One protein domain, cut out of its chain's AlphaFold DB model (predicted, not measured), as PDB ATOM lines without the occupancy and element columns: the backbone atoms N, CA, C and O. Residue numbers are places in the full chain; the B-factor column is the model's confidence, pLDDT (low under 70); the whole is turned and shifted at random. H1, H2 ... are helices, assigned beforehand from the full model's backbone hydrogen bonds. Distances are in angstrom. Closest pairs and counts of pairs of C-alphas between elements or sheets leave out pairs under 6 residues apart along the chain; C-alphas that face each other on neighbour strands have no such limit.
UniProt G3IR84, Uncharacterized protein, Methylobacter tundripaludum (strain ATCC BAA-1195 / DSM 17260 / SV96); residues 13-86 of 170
ATOM      1  N   PRO A  13     -12.504 -15.569  46.757       61.44
ATOM      2  CA  PRO A  13     -12.359 -14.748  47.961       61.44
ATOM      3  C   PRO A  13     -13.097 -15.292  49.191       61.44
ATOM      4  O   PRO A  13     -12.560 -15.225  50.293       61.44
ATOM      5  N   LEU A  14     -14.312 -15.827  49.029       63.53
ATOM      6  CA  LEU A  14     -15.133 -16.280  50.157       63.53
ATOM      7  C   LEU A  14     -14.593 -17.553  50.798       63.53
ATOM      8  O   LEU A  14     -14.488 -17.610  52.017       63.53
ATOM      9  N   ALA A  15     -14.170 -18.529  49.996       60.84
ATOM     10  CA  ALA A  15     -13.544 -19.738  50.522       60.84
ATOM     11  C   ALA A  15     -12.257 -19.427  51.302       60.84
ATOM     12  O   ALA A  15     -12.013 -19.991  52.368       60.84
ATOM     13  N   LYS A  16     -11.467 -18.460  50.815       62.06
ATOM     14  CA  LYS A  16     -10.276 -17.976  51.518       62.06
ATOM     15  C   LYS A  16     -10.629 -17.311  52.853       62.06
ATOM     16  O   LYS A  16      -9.940 -17.533  53.841       62.06
ATOM     17  N   ILE A  17     -11.690 -16.504  52.894       61.91
ATOM     18  CA  ILE A  17     -12.134 -15.811  54.113       61.91
ATOM     19  C   ILE A  17     -12.702 -16.796  55.138       61.91
ATOM     20  O   ILE A  17     -12.345 -16.700  56.308       61.91
ATOM     21  N   SER A  18     -13.545 -17.744  54.720       62.44
ATOM     22  CA  SER A  18     -14.197 -18.673  55.647       62.44
ATOM     23  C   SER A  18     -13.238 -19.691  56.268       62.44
ATOM     24  O   SER A  18     -13.385 -20.021  57.444       62.44
ATOM     25  N   HIS A  19     -12.211 -20.132  55.533       59.94
ATOM     26  CA  HIS A  19     -11.151 -20.956  56.117       59.94
ATOM     27  C   HIS A  19     -10.340 -20.178  57.167       59.94
ATOM     28  O   HIS A  19     -10.097 -20.674  58.265       59.94
ATOM     29  N   LEU A  20      -9.976 -18.925  56.868       62.03
ATOM     30  CA  LEU A  20      -9.223 -18.073  57.794       62.03
ATOM     31  C   LEU A  20     -10.029 -17.663  59.039       62.03
ATOM     32  O   LEU A  20      -9.428 -17.323  60.056       62.03
ATOM     33  N   SER A  21     -11.362 -17.676  58.974       63.53
ATOM     34  CA  SER A  21     -12.245 -17.279  60.077       63.53
ATOM     35  C   SER A  21     -12.753 -18.443  60.939       63.53
ATOM     36  O   SER A  21     -13.436 -18.192  61.931       63.53
ATOM     37  N   GLY A  22     -12.432 -19.699  60.597       60.12
ATOM     38  CA  GLY A  22     -12.922 -20.888  61.310       60.12
ATOM     39  C   GLY A  22     -14.408 -21.199  61.075       60.12
ATOM     40  O   GLY A  22     -14.984 -22.018  61.787       60.12
ATOM     41  N   ALA A  23     -15.042 -20.565  60.083       59.75
ATOM     42  CA  ALA A  23     -16.457 -20.731  59.752       59.75
ATOM     43  C   ALA A  23     -16.679 -21.913  58.785       59.75
ATOM     44  O   ALA A  23     -17.105 -21.723  57.640       59.75
ATOM     45  N   SER A  24     -16.357 -23.140  59.217       62.50
ATOM     46  CA  SER A  24     -16.381 -24.312  58.325       62.50
ATOM     47  C   SER A  24     -17.787 -24.640  57.805       62.50
ATOM     48  O   SER A  24     -17.948 -24.821  56.606       62.50
ATOM     49  N   GLU A  25     -18.827 -24.596  58.647       60.06
ATOM     50  CA  GLU A  25     -20.201 -24.966  58.246       60.06
ATOM     51  C   GLU A  25     -20.773 -24.076  57.128       60.06
ATOM     52  O   GLU A  25     -21.354 -24.571  56.165       60.06
ATOM     53  N   MET A  26     -20.538 -22.759  57.187       58.75
ATOM     54  CA  MET A  26     -20.966 -21.834  56.128       58.75
ATOM     55  C   MET A  26     -20.208 -22.081  54.811       58.75
ATOM     56  O   MET A  26     -20.720 -21.794  53.732       58.75
ATOM     57  N   THR A  27     -18.989 -22.621  54.886       71.50
ATOM     58  CA  THR A  27     -18.182 -22.974  53.708       71.50
ATOM     59  C   THR A  27     -18.748 -24.210  53.012       71.50
ATOM     60  O   THR A  27     -18.852 -24.218  51.785       71.50
ATOM     61  N   ASP A  28     -19.168 -25.208  53.791       77.00
ATOM     62  CA  ASP A  28     -19.707 -26.478  53.299       77.00
ATOM     63  C   ASP A  28     -21.019 -26.282  52.526       77.00
ATOM     64  O   ASP A  28     -21.183 -26.833  51.436       77.00
ATOM     65  N   GLU A  29     -21.938 -25.460  53.044       80.44
ATOM     66  CA  GLU A  29     -23.215 -25.165  52.377       80.44
ATOM     67  C   GLU A  29     -23.011 -24.427  51.049       80.44
ATOM     68  O   GLU A  29     -23.575 -24.809  50.022       80.44
ATOM     69  N   ILE A  30     -22.151 -23.404  51.042       81.25
ATOM     70  CA  ILE A  30     -21.846 -22.628  49.833       81.25
ATOM     71  C   ILE A  30     -21.185 -23.516  48.774       81.25
ATOM     72  O   ILE A  30     -21.541 -23.449  47.594       81.25
ATOM     73  N   LEU A  31     -20.226 -24.352  49.184       84.50
ATOM     74  CA  LEU A  31     -19.573 -25.307  48.292       84.50
ATOM     75  C   LEU A  31     -20.580 -26.303  47.730       84.50
ATOM     76  O   LEU A  31     -20.587 -26.539  46.521       84.50
ATOM     77  N   ALA A  32     -21.456 -26.842  48.577       88.06
ATOM     78  CA  ALA A  32     -22.485 -27.768  48.147       88.06
ATOM     79  C   ALA A  32     -23.420 -27.135  47.109       88.06
ATOM     80  O   ALA A  32     -23.657 -27.746  46.069       88.06
ATOM     81  N   ASP A  33     -23.894 -25.909  47.326       86.44
ATOM     82  CA  ASP A  33     -24.771 -25.205  46.382       86.44
ATOM     83  C   ASP A  33     -24.086 -24.914  45.043       86.44
ATOM     84  O   ASP A  33     -24.685 -25.084  43.971       86.44
ATOM     85  N   LEU A  34     -22.813 -24.517  45.077       87.25
ATOM     86  CA  LEU A  34     -22.027 -24.275  43.870       87.25
ATOM     87  C   LEU A  34     -21.796 -25.560  43.083       87.25
ATOM     88  O   LEU A  34     -21.973 -25.556  41.863       87.25
ATOM     89  N   ILE A  35     -21.458 -26.652  43.766       90.44
ATOM     90  CA  ILE A  35     -21.281 -27.966  43.150       90.44
ATOM     91  C   ILE A  35     -22.612 -28.450  42.567       90.44
ATOM     92  O   ILE A  35     -22.658 -28.794  41.391       90.44
ATOM     93  N   LYS A  36     -23.712 -28.403  43.331       89.94
ATOM     94  CA  LYS A  36     -25.063 -28.781  42.871       89.94
ATOM     95  C   LYS A  36     -25.486 -28.007  41.627       89.94
ATOM     96  O   LYS A  36     -26.115 -28.577  40.745       89.94
ATOM     97  N   THR A  37     -25.150 -26.724  41.542       87.50
ATOM     98  CA  THR A  37     -25.542 -25.865  40.412       87.50
ATOM     99  C   THR A  37     -24.673 -26.087  39.173       87.50
ATOM    100  O   THR A  37     -25.150 -25.935  38.054       87.50
ATOM    101  N   ASN A  38     -23.404 -26.456  39.353       87.69
ATOM    102  CA  ASN A  38     -22.406 -26.465  38.282       87.69
ATOM    103  C   ASN A  38     -21.766 -27.844  38.074       87.69
ATOM    104  O   ASN A  38     -20.665 -27.931  37.535       87.69
ATOM    105  N   ILE A  39     -22.426 -28.921  38.505       86.75
ATOM    106  CA  ILE A  39     -21.848 -30.272  38.520       86.75
ATOM    107  C   ILE A  39     -21.388 -30.756  37.138       86.75
ATOM    108  O   ILE A  39     -20.429 -31.525  37.032       86.75
ATOM    109  N   ASP A  40     -22.043 -30.262  36.088       85.06
ATOM    110  CA  ASP A  40     -21.741 -30.584  34.697       85.06
ATOM    111  C   ASP A  40     -20.644 -29.680  34.094       85.06
ATOM    112  O   ASP A  40     -20.021 -30.049  33.093       85.06
ATOM    113  N   ASP A  41     -20.331 -28.533  34.715       87.75
ATOM    114  CA  ASP A  41     -19.195 -27.681  34.339       87.75
ATOM    115  C   ASP A  41     -17.902 -28.267  34.923       87.75
ATOM    116  O   ASP A  41     -17.400 -27.861  35.974       87.75
ATOM    117  N   LYS A  42     -17.336 -29.242  34.204       89.00
ATOM    118  CA  LYS A  42     -16.084 -29.917  34.581       89.00
ATOM    119  C   LYS A  42     -14.936 -28.944  34.852       89.00
ATOM    120  O   LYS A  42     -14.099 -29.232  35.704       89.00
ATOM    121  N   TYR A  43     -14.883 -27.823  34.129       88.19
ATOM    122  CA  TYR A  43     -13.854 -26.811  34.343       88.19
ATOM    123  C   TYR A  43     -14.060 -26.138  35.700       88.19
ATOM    124  O   TYR A  43     -13.131 -26.094  36.502       88.19
ATOM    125  N   PHE A  44     -15.282 -25.690  36.007       87.56
ATOM    126  CA  PHE A  44     -15.571 -25.080  37.303       87.56
ATOM    127  C   PHE A  44     -15.366 -26.035  38.473       87.56
ATOM    128  O   PHE A  44     -14.768 -25.650  39.470       87.56
ATOM    129  N   ILE A  45     -15.827 -27.280  38.345       89.75
ATOM    130  CA  ILE A  45     -15.632 -28.305  39.372       89.75
ATOM    131  C   ILE A  45     -14.136 -28.545  39.628       89.75
ATOM    132  O   ILE A  45     -13.733 -28.675  40.780       89.75
ATOM    133  N   GLY A  46     -13.300 -28.518  38.585       89.00
ATOM    134  CA  GLY A  46     -11.845 -28.579  38.739       89.00
ATOM    135  C   GLY A  46     -11.255 -27.373  39.482       89.00
ATOM    136  O   GLY A  46     -10.328 -27.534  40.270       89.00
ATOM    137  N   GLU A  47     -11.798 -26.171  39.279       87.06
ATOM    138  CA  GLU A  47     -11.379 -24.979  40.030       87.06
ATOM    139  C   GLU A  47     -11.793 -25.052  41.510       87.06
ATOM    140  O   GLU A  47     -11.016 -24.653  42.380       87.06
ATOM    141  N   ILE A  48     -12.970 -25.616  41.813       86.00
ATOM    142  CA  ILE A  48     -13.404 -25.911  43.190       86.00
ATOM    143  C   ILE A  48     -12.439 -26.890  43.864       86.00
ATOM    144  O   ILE A  48     -12.004 -26.632  44.988       86.00
ATOM    145  N   ASP A  49     -12.078 -27.978  43.181       87.81
ATOM    146  CA  ASP A  49     -11.160 -28.990  43.710       87.81
ATOM    147  C   ASP A  49      -9.774 -28.406  44.016       87.81
ATOM    148  O   ASP A  49      -9.305 -28.474  45.154       87.81
ATOM    149  N   LYS A  50      -9.156 -27.715  43.048       85.50
ATOM    150  CA  LYS A  50      -7.862 -27.035  43.249       85.50
ATOM    151  C   LYS A  50      -7.887 -26.079  44.437       85.50
ATOM    152  O   LYS A  50      -6.932 -26.026  45.208       85.50
ATOM    153  N   MET A  51      -8.964 -25.311  44.575       83.69
ATOM    154  CA  MET A  51      -9.106 -24.353  45.661       83.69
ATOM    155  C   MET A  51      -9.230 -25.054  47.020       83.69
ATOM    156  O   MET A  51      -8.563 -24.649  47.969       83.69
ATOM    157  N   CYS A  52     -10.042 -26.107  47.131       83.31
ATOM    158  CA  CYS A  52     -10.188 -26.836  48.390       83.31
ATOM    159  C   CYS A  52      -8.883 -27.527  48.800       83.31
ATOM    160  O   CYS A  52      -8.517 -27.449  49.968       83.31
ATOM    161  N   ASN A  53      -8.132 -28.095  47.852       83.50
ATOM    162  CA  ASN A  53      -6.814 -28.669  48.141       83.50
ATOM    163  C   ASN A  53      -5.814 -27.596  48.626       83.50
ATOM    164  O   ASN A  53      -5.000 -27.854  49.504       83.50
ATOM    165  N   ALA A  54      -5.893 -26.366  48.102       81.31
ATOM    166  CA  ALA A  54      -4.996 -25.279  48.499       81.31
ATOM    167  C   ALA A  54      -5.317 -24.659  49.872       81.31
ATOM    168  O   ALA A  54      -4.412 -24.130  50.519       81.31
ATOM    169  N   PHE A  55      -6.588 -24.661  50.291       75.56
ATOM    170  CA  PHE A  55      -7.034 -23.890  51.456       75.56
ATOM    171  C   PHE A  55      -7.776 -24.686  52.523       75.56
ATOM    172  O   PHE A  55      -7.842 -24.198  53.632       75.56
ATOM    173  N   ILE A  56      -8.358 -25.848  52.238       78.56
ATOM    174  CA  ILE A  56      -9.175 -26.599  53.208       78.56
ATOM    175  C   ILE A  56      -8.453 -27.880  53.614       78.56
ATOM    176  O   ILE A  56      -8.238 -28.126  54.799       78.56
ATOM    177  N   GLY A  57      -8.058 -28.678  52.627       77.25
ATOM    178  CA  GLY A  57      -7.379 -29.944  52.833       77.25
ATOM    179  C   GLY A  57      -7.570 -30.877  51.649       77.25
ATOM    180  O   GLY A  57      -8.520 -30.740  50.872       77.25
ATOM    181  N   ASP A  58      -6.656 -31.833  51.534       79.25
ATOM    182  CA  ASP A  58      -6.679 -32.826  50.470       79.25
ATOM    183  C   ASP A  58      -7.972 -33.650  50.510       79.25
ATOM    184  O   ASP A  58      -8.478 -34.002  51.577       79.25
ATOM    185  N   ASN A  59      -8.493 -33.989  49.329       83.12
ATOM    186  CA  ASN A  59      -9.678 -34.831  49.108       83.12
ATOM    187  C   ASN A  59     -11.027 -34.269  49.580       83.12
ATOM    188  O   ASN A  59     -12.053 -34.806  49.170       83.12
ATOM    189  N   TYR A  60     -11.067 -33.169  50.339       85.50
ATOM    190  CA  TYR A  60     -12.321 -32.592  50.834       85.50
ATOM    191  C   TYR A  60     -13.325 -32.313  49.698       85.50
ATOM    192  O   TYR A  60     -14.483 -32.736  49.749       85.50
ATOM    193  N   ALA A  61     -12.879 -31.633  48.635       85.56
ATOM    194  CA  ALA A  61     -13.744 -31.349  47.491       85.56
ATOM    195  C   ALA A  61     -14.171 -32.627  46.772       85.56
ATOM    196  O   ALA A  61     -15.331 -32.741  46.390       85.56
ATOM    197  N   ASN A  62     -13.262 -33.587  46.605       88.12
ATOM    198  CA  ASN A  62     -13.557 -34.849  45.933       88.12
ATOM    199  C   ASN A  62     -14.662 -35.627  46.652       88.12
ATOM    200  O   ASN A  62     -15.606 -36.075  45.996       88.12
ATOM    201  N   ASP A  63     -14.600 -35.714  47.980       90.44
ATOM    202  CA  ASP A  63     -15.621 -36.379  48.791       90.44
ATOM    203  C   ASP A  63     -16.975 -35.667  48.673       90.44
ATOM    204  O   ASP A  63     -18.007 -36.300  48.425       90.44
ATOM    205  N   LEU A  64     -16.974 -34.332  48.765       89.62
ATOM    206  CA  LEU A  64     -18.183 -33.521  48.636       89.62
ATOM    207  C   LEU A  64     -18.814 -33.629  47.239       89.62
ATOM    208  O   LEU A  64     -20.023 -33.841  47.115       89.62
ATOM    209  N   ILE A  65     -18.001 -33.526  46.185       90.25
ATOM    210  CA  ILE A  65     -18.425 -33.669  44.787       90.25
ATOM    211  C   ILE A  65     -18.988 -35.069  44.549       90.25
ATOM    212  O   ILE A  65     -20.041 -35.201  43.927       90.25
ATOM    213  N   SER A  66     -18.306 -36.110  45.032       91.94
ATOM    214  CA  SER A  66     -18.746 -37.498  44.875       91.94
ATOM    215  C   SER A  66     -20.105 -37.726  45.535       91.94
ATOM    216  O   SER A  66     -21.023 -38.246  44.898       91.94
ATOM    217  N   ARG A  67     -20.279 -37.243  46.770       92.94
ATOM    218  CA  ARG A  67     -21.548 -37.324  47.500       92.94
ATOM    219  C   ARG A  67     -22.690 -36.638  46.751       92.94
ATOM    220  O   ARG A  67     -23.753 -37.230  46.598       92.94
ATOM    221  N   ILE A  68     -22.470 -35.420  46.252       91.00
ATOM    222  CA  ILE A  68     -23.498 -34.668  45.514       91.00
ATOM    223  C   ILE A  68     -23.831 -35.343  44.177       91.00
ATOM    224  O   ILE A  68     -24.994 -35.392  43.786       91.00
ATOM    225  N   LYS A  69     -22.838 -35.903  43.474       90.88
ATOM    226  CA  LYS A  69     -23.097 -36.690  42.258       90.88
ATOM    227  C   LYS A  69     -23.962 -37.902  42.555       90.88
ATOM    228  O   LYS A  69     -24.892 -38.161  41.799       90.88
ATOM    229  N   GLN A  70     -23.664 -38.620  43.635       93.12
ATOM    230  CA  GLN A  70     -24.450 -39.782  44.028       93.12
ATOM    231  C   GLN A  70     -25.887 -39.381  44.378       93.12
ATOM    232  O   GLN A  70     -26.811 -39.973  43.839       93.12
ATOM    233  N   GLU A  71     -26.078 -38.313  45.159       92.00
ATOM    234  CA  GLU A  71     -27.404 -37.760  45.480       92.00
ATOM    235  C   GLU A  71     -28.213 -37.440  44.208       92.00
ATOM    236  O   GLU A  71     -29.373 -37.830  44.085       92.00
ATOM    237  N   LEU A  72     -27.591 -36.793  43.216       90.69
ATOM    238  CA  LEU A  72     -28.237 -36.491  41.935       90.69
ATOM    239  C   LEU A  72     -28.578 -37.749  41.127       90.69
ATOM    240  O   LEU A  72     -29.621 -37.798  40.471       90.69
ATOM    241  N   VAL A  73     -27.701 -38.755  41.138       91.69
ATOM    242  CA  VAL A  73     -27.945 -40.047  40.480       91.69
ATOM    243  C   VAL A  73     -29.106 -40.775  41.148       91.69
ATOM    244  O   VAL A  73     -29.976 -41.281  40.442       91.69
ATOM    245  N   ASP A  74     -29.158 -40.786  42.476       94.56
ATOM    246  CA  ASP A  74     -30.194 -41.468  43.247       94.56
ATOM    247  C   ASP A  74     -31.567 -40.836  43.001       94.56
ATOM    248  O   ASP A  74     -32.497 -41.545  42.616       94.56
ATOM    249  N   ILE A  75     -31.669 -39.502  43.085       94.00
ATOM    250  CA  ILE A  75     -32.903 -38.757  42.782       94.00
ATOM    251  C   ILE A  75     -33.380 -39.043  41.354       94.00
ATOM    252  O   ILE A  75     -34.557 -39.334  41.126       94.00
ATOM    253  N   ASN A  76     -32.470 -38.982  40.376       90.44
ATOM    254  CA  ASN A  76     -32.818 -39.243  38.981       90.44
ATOM    255  C   ASN A  76     -33.287 -40.684  38.773       90.44
ATOM    256  O   ASN A  76     -34.281 -40.911  38.083       90.44
ATOM    257  N   ASN A  77     -32.589 -41.658  39.355       93.62
ATOM    258  CA  ASN A  77     -32.938 -43.067  39.232       93.62
ATOM    259  C   ASN A  77     -34.289 -43.362  39.878       93.62
ATOM    260  O   ASN A  77     -35.125 -44.012  39.254       93.62
ATOM    261  N   GLU A  78     -34.523 -42.864  41.091       95.94
ATOM    262  CA  GLU A  78     -35.790 -43.030  41.799       95.94
ATOM    263  C   GLU A  78     -36.949 -42.433  40.994       95.94
ATOM    264  O   GLU A  78     -37.902 -43.141  40.659       95.94
ATOM    265  N   GLY A  79     -36.832 -41.166  40.586       94.38
ATOM    266  CA  GLY A  79     -37.874 -40.493  39.819       94.38
ATOM    267  C   GLY A  79     -38.142 -41.151  38.459       94.38
ATOM    268  O   GLY A  79     -39.298 -41.331  38.068       94.38
ATOM    269  N   VAL A  80     -37.099 -41.578  37.739       91.12
ATOM    270  CA  VAL A  80     -37.248 -42.283  36.452       91.12
ATOM    271  C   VAL A  80     -37.855 -43.675  36.630       91.12
ATOM    272  O   VAL A  80     -38.650 -44.096  35.788       91.12
ATOM    273  N   ASN A  81     -37.512 -44.399  37.695       95.88
ATOM    274  CA  ASN A  81     -38.084 -45.718  37.968       95.88
ATOM    275  C   ASN A  81     -39.577 -45.612  38.295       95.88
ATOM    276  O   ASN A  81     -40.380 -46.283  37.650       95.88
ATOM    277  N   LEU A  82     -39.962 -44.692  39.186       96.12
ATOM    278  CA  LEU A  82     -41.369 -44.401  39.486       96.12
ATOM    279  C   LEU A  82     -42.151 -44.034  38.220       96.12
ATOM    280  O   LEU A  82     -43.259 -44.517  37.989       96.12
ATOM    281  N   PHE A  83     -41.550 -43.218  37.353       92.31
ATOM    282  CA  PHE A  83     -42.148 -42.850  36.079       92.31
ATOM    283  C   PHE A  83     -42.361 -44.063  35.156       92.31
ATOM    284  O   PHE A  83     -43.449 -44.227  34.602       92.31
ATOM    285  N   LYS A  84     -41.361 -44.946  35.024       90.75
ATOM    286  CA  LYS A  84     -41.456 -46.183  34.222       90.75
ATOM    287  C   LYS A  84     -42.504 -47.162  34.756       90.75
ATOM    288  O   LYS A  84     -43.122 -47.868  33.966       90.75
ATOM    289  N   GLU A  85     -42.730 -47.180  36.066       95.12
ATOM    290  CA  GLU A  85     -43.784 -47.967  36.722       95.12
ATOM    291  C   GLU A  85     -45.194 -47.371  36.532       95.12
ATOM    292  O   GLU A  85     -46.179 -47.938  37.000       95.12
ATOM    293  N   GLY A  86     -45.319 -46.215  35.867       92.38
ATOM    294  CA  GLY A  86     -46.585 -45.497  35.714       92.38
ATOM    295  C   GLY A  86     -47.009 -44.718  36.965       92.38
ATOM    296  O   GLY A  86     -48.080 -44.106  36.981       92.38
TER     297      GLY A  86
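AT A GLANCE: This is residues 13 to 86 of the 170 residues of an uncharacterized protein of Methylobacter tundripaludum (strain ATCC BAA-1195 / DSM 17260 / SV96) (UniProt G3IR84). Three short helices, H1, H2 and H3, and the first part of a long helix, H4, make a small body, from which a straight arm sticks out, residues 73 to 86, of which 73 to 84 belong to H4. H4 begins beside H3 and crosses H2. The printed part has 74 residues with four named helices, H1 to H4 in chain order, and no named strand; the class is all helix. The whole is loose, with a radius of gyration of the C-alphas of 14.8 A, and spans 51 by 23 by 18 A, the arm adding to the length.

HOW THE PARTS SIT: H1, residues 13 to 21, and H2, residues 24 to 38, form a helical hairpin at a shallow tilt of 23 degrees; their closest C-alphas, Ser 18 and Thr 27, are 6.2 A apart. H3, residues 42 to 55, only just touches H1, with 3 pairs of C-alphas within 8 A, the closest being Lys 16 and Phe 55 at 6.7 A. H2 and H3 touch only at the corner by their link, and only just, with 3 pairs; the closest C-alphas are Ile 35 and Ile 45, 6.8 A apart. H4, residues 60 to 84, forms a helical hairpin with H3, opposite ways at 37 degrees, only just steep; the closest C-alphas are Asp 49 and Ala 61, 5.2 A apart. H2 touches H4 with residues 32 to 36 alone, at a steep tilt of 50 degrees; the C-alphas of Ile 35 and Ile 65 are closest, at 6.6 A. H1 and H4 are apart. In H1, H2, H3 and H4 every O i to N i+4 pair is within hydrogen-bond range.

IN THESE COORDINATES: H1 starts at C-alpha 13 (-12.359, -14.748, 47.961) and is 12.4 A long from first to last C-alpha. H2 measures 21.0 A and H3 20.1 A. H4 measures 36.2 A and ends at C-alpha 84 (-41.456, -46.183, 34.222).

THE WHOLE: The farthest C-alphas, Leu 20 and Gly 86, are 51.3 A apart. The printed part has no cut, and its three links are tight. Without residues 73 to 86, which stand free, the body spans 31 by 19 by 18 A. The mean pLDDT of the printed part is 82.8, with residues 13 to 26 under 70.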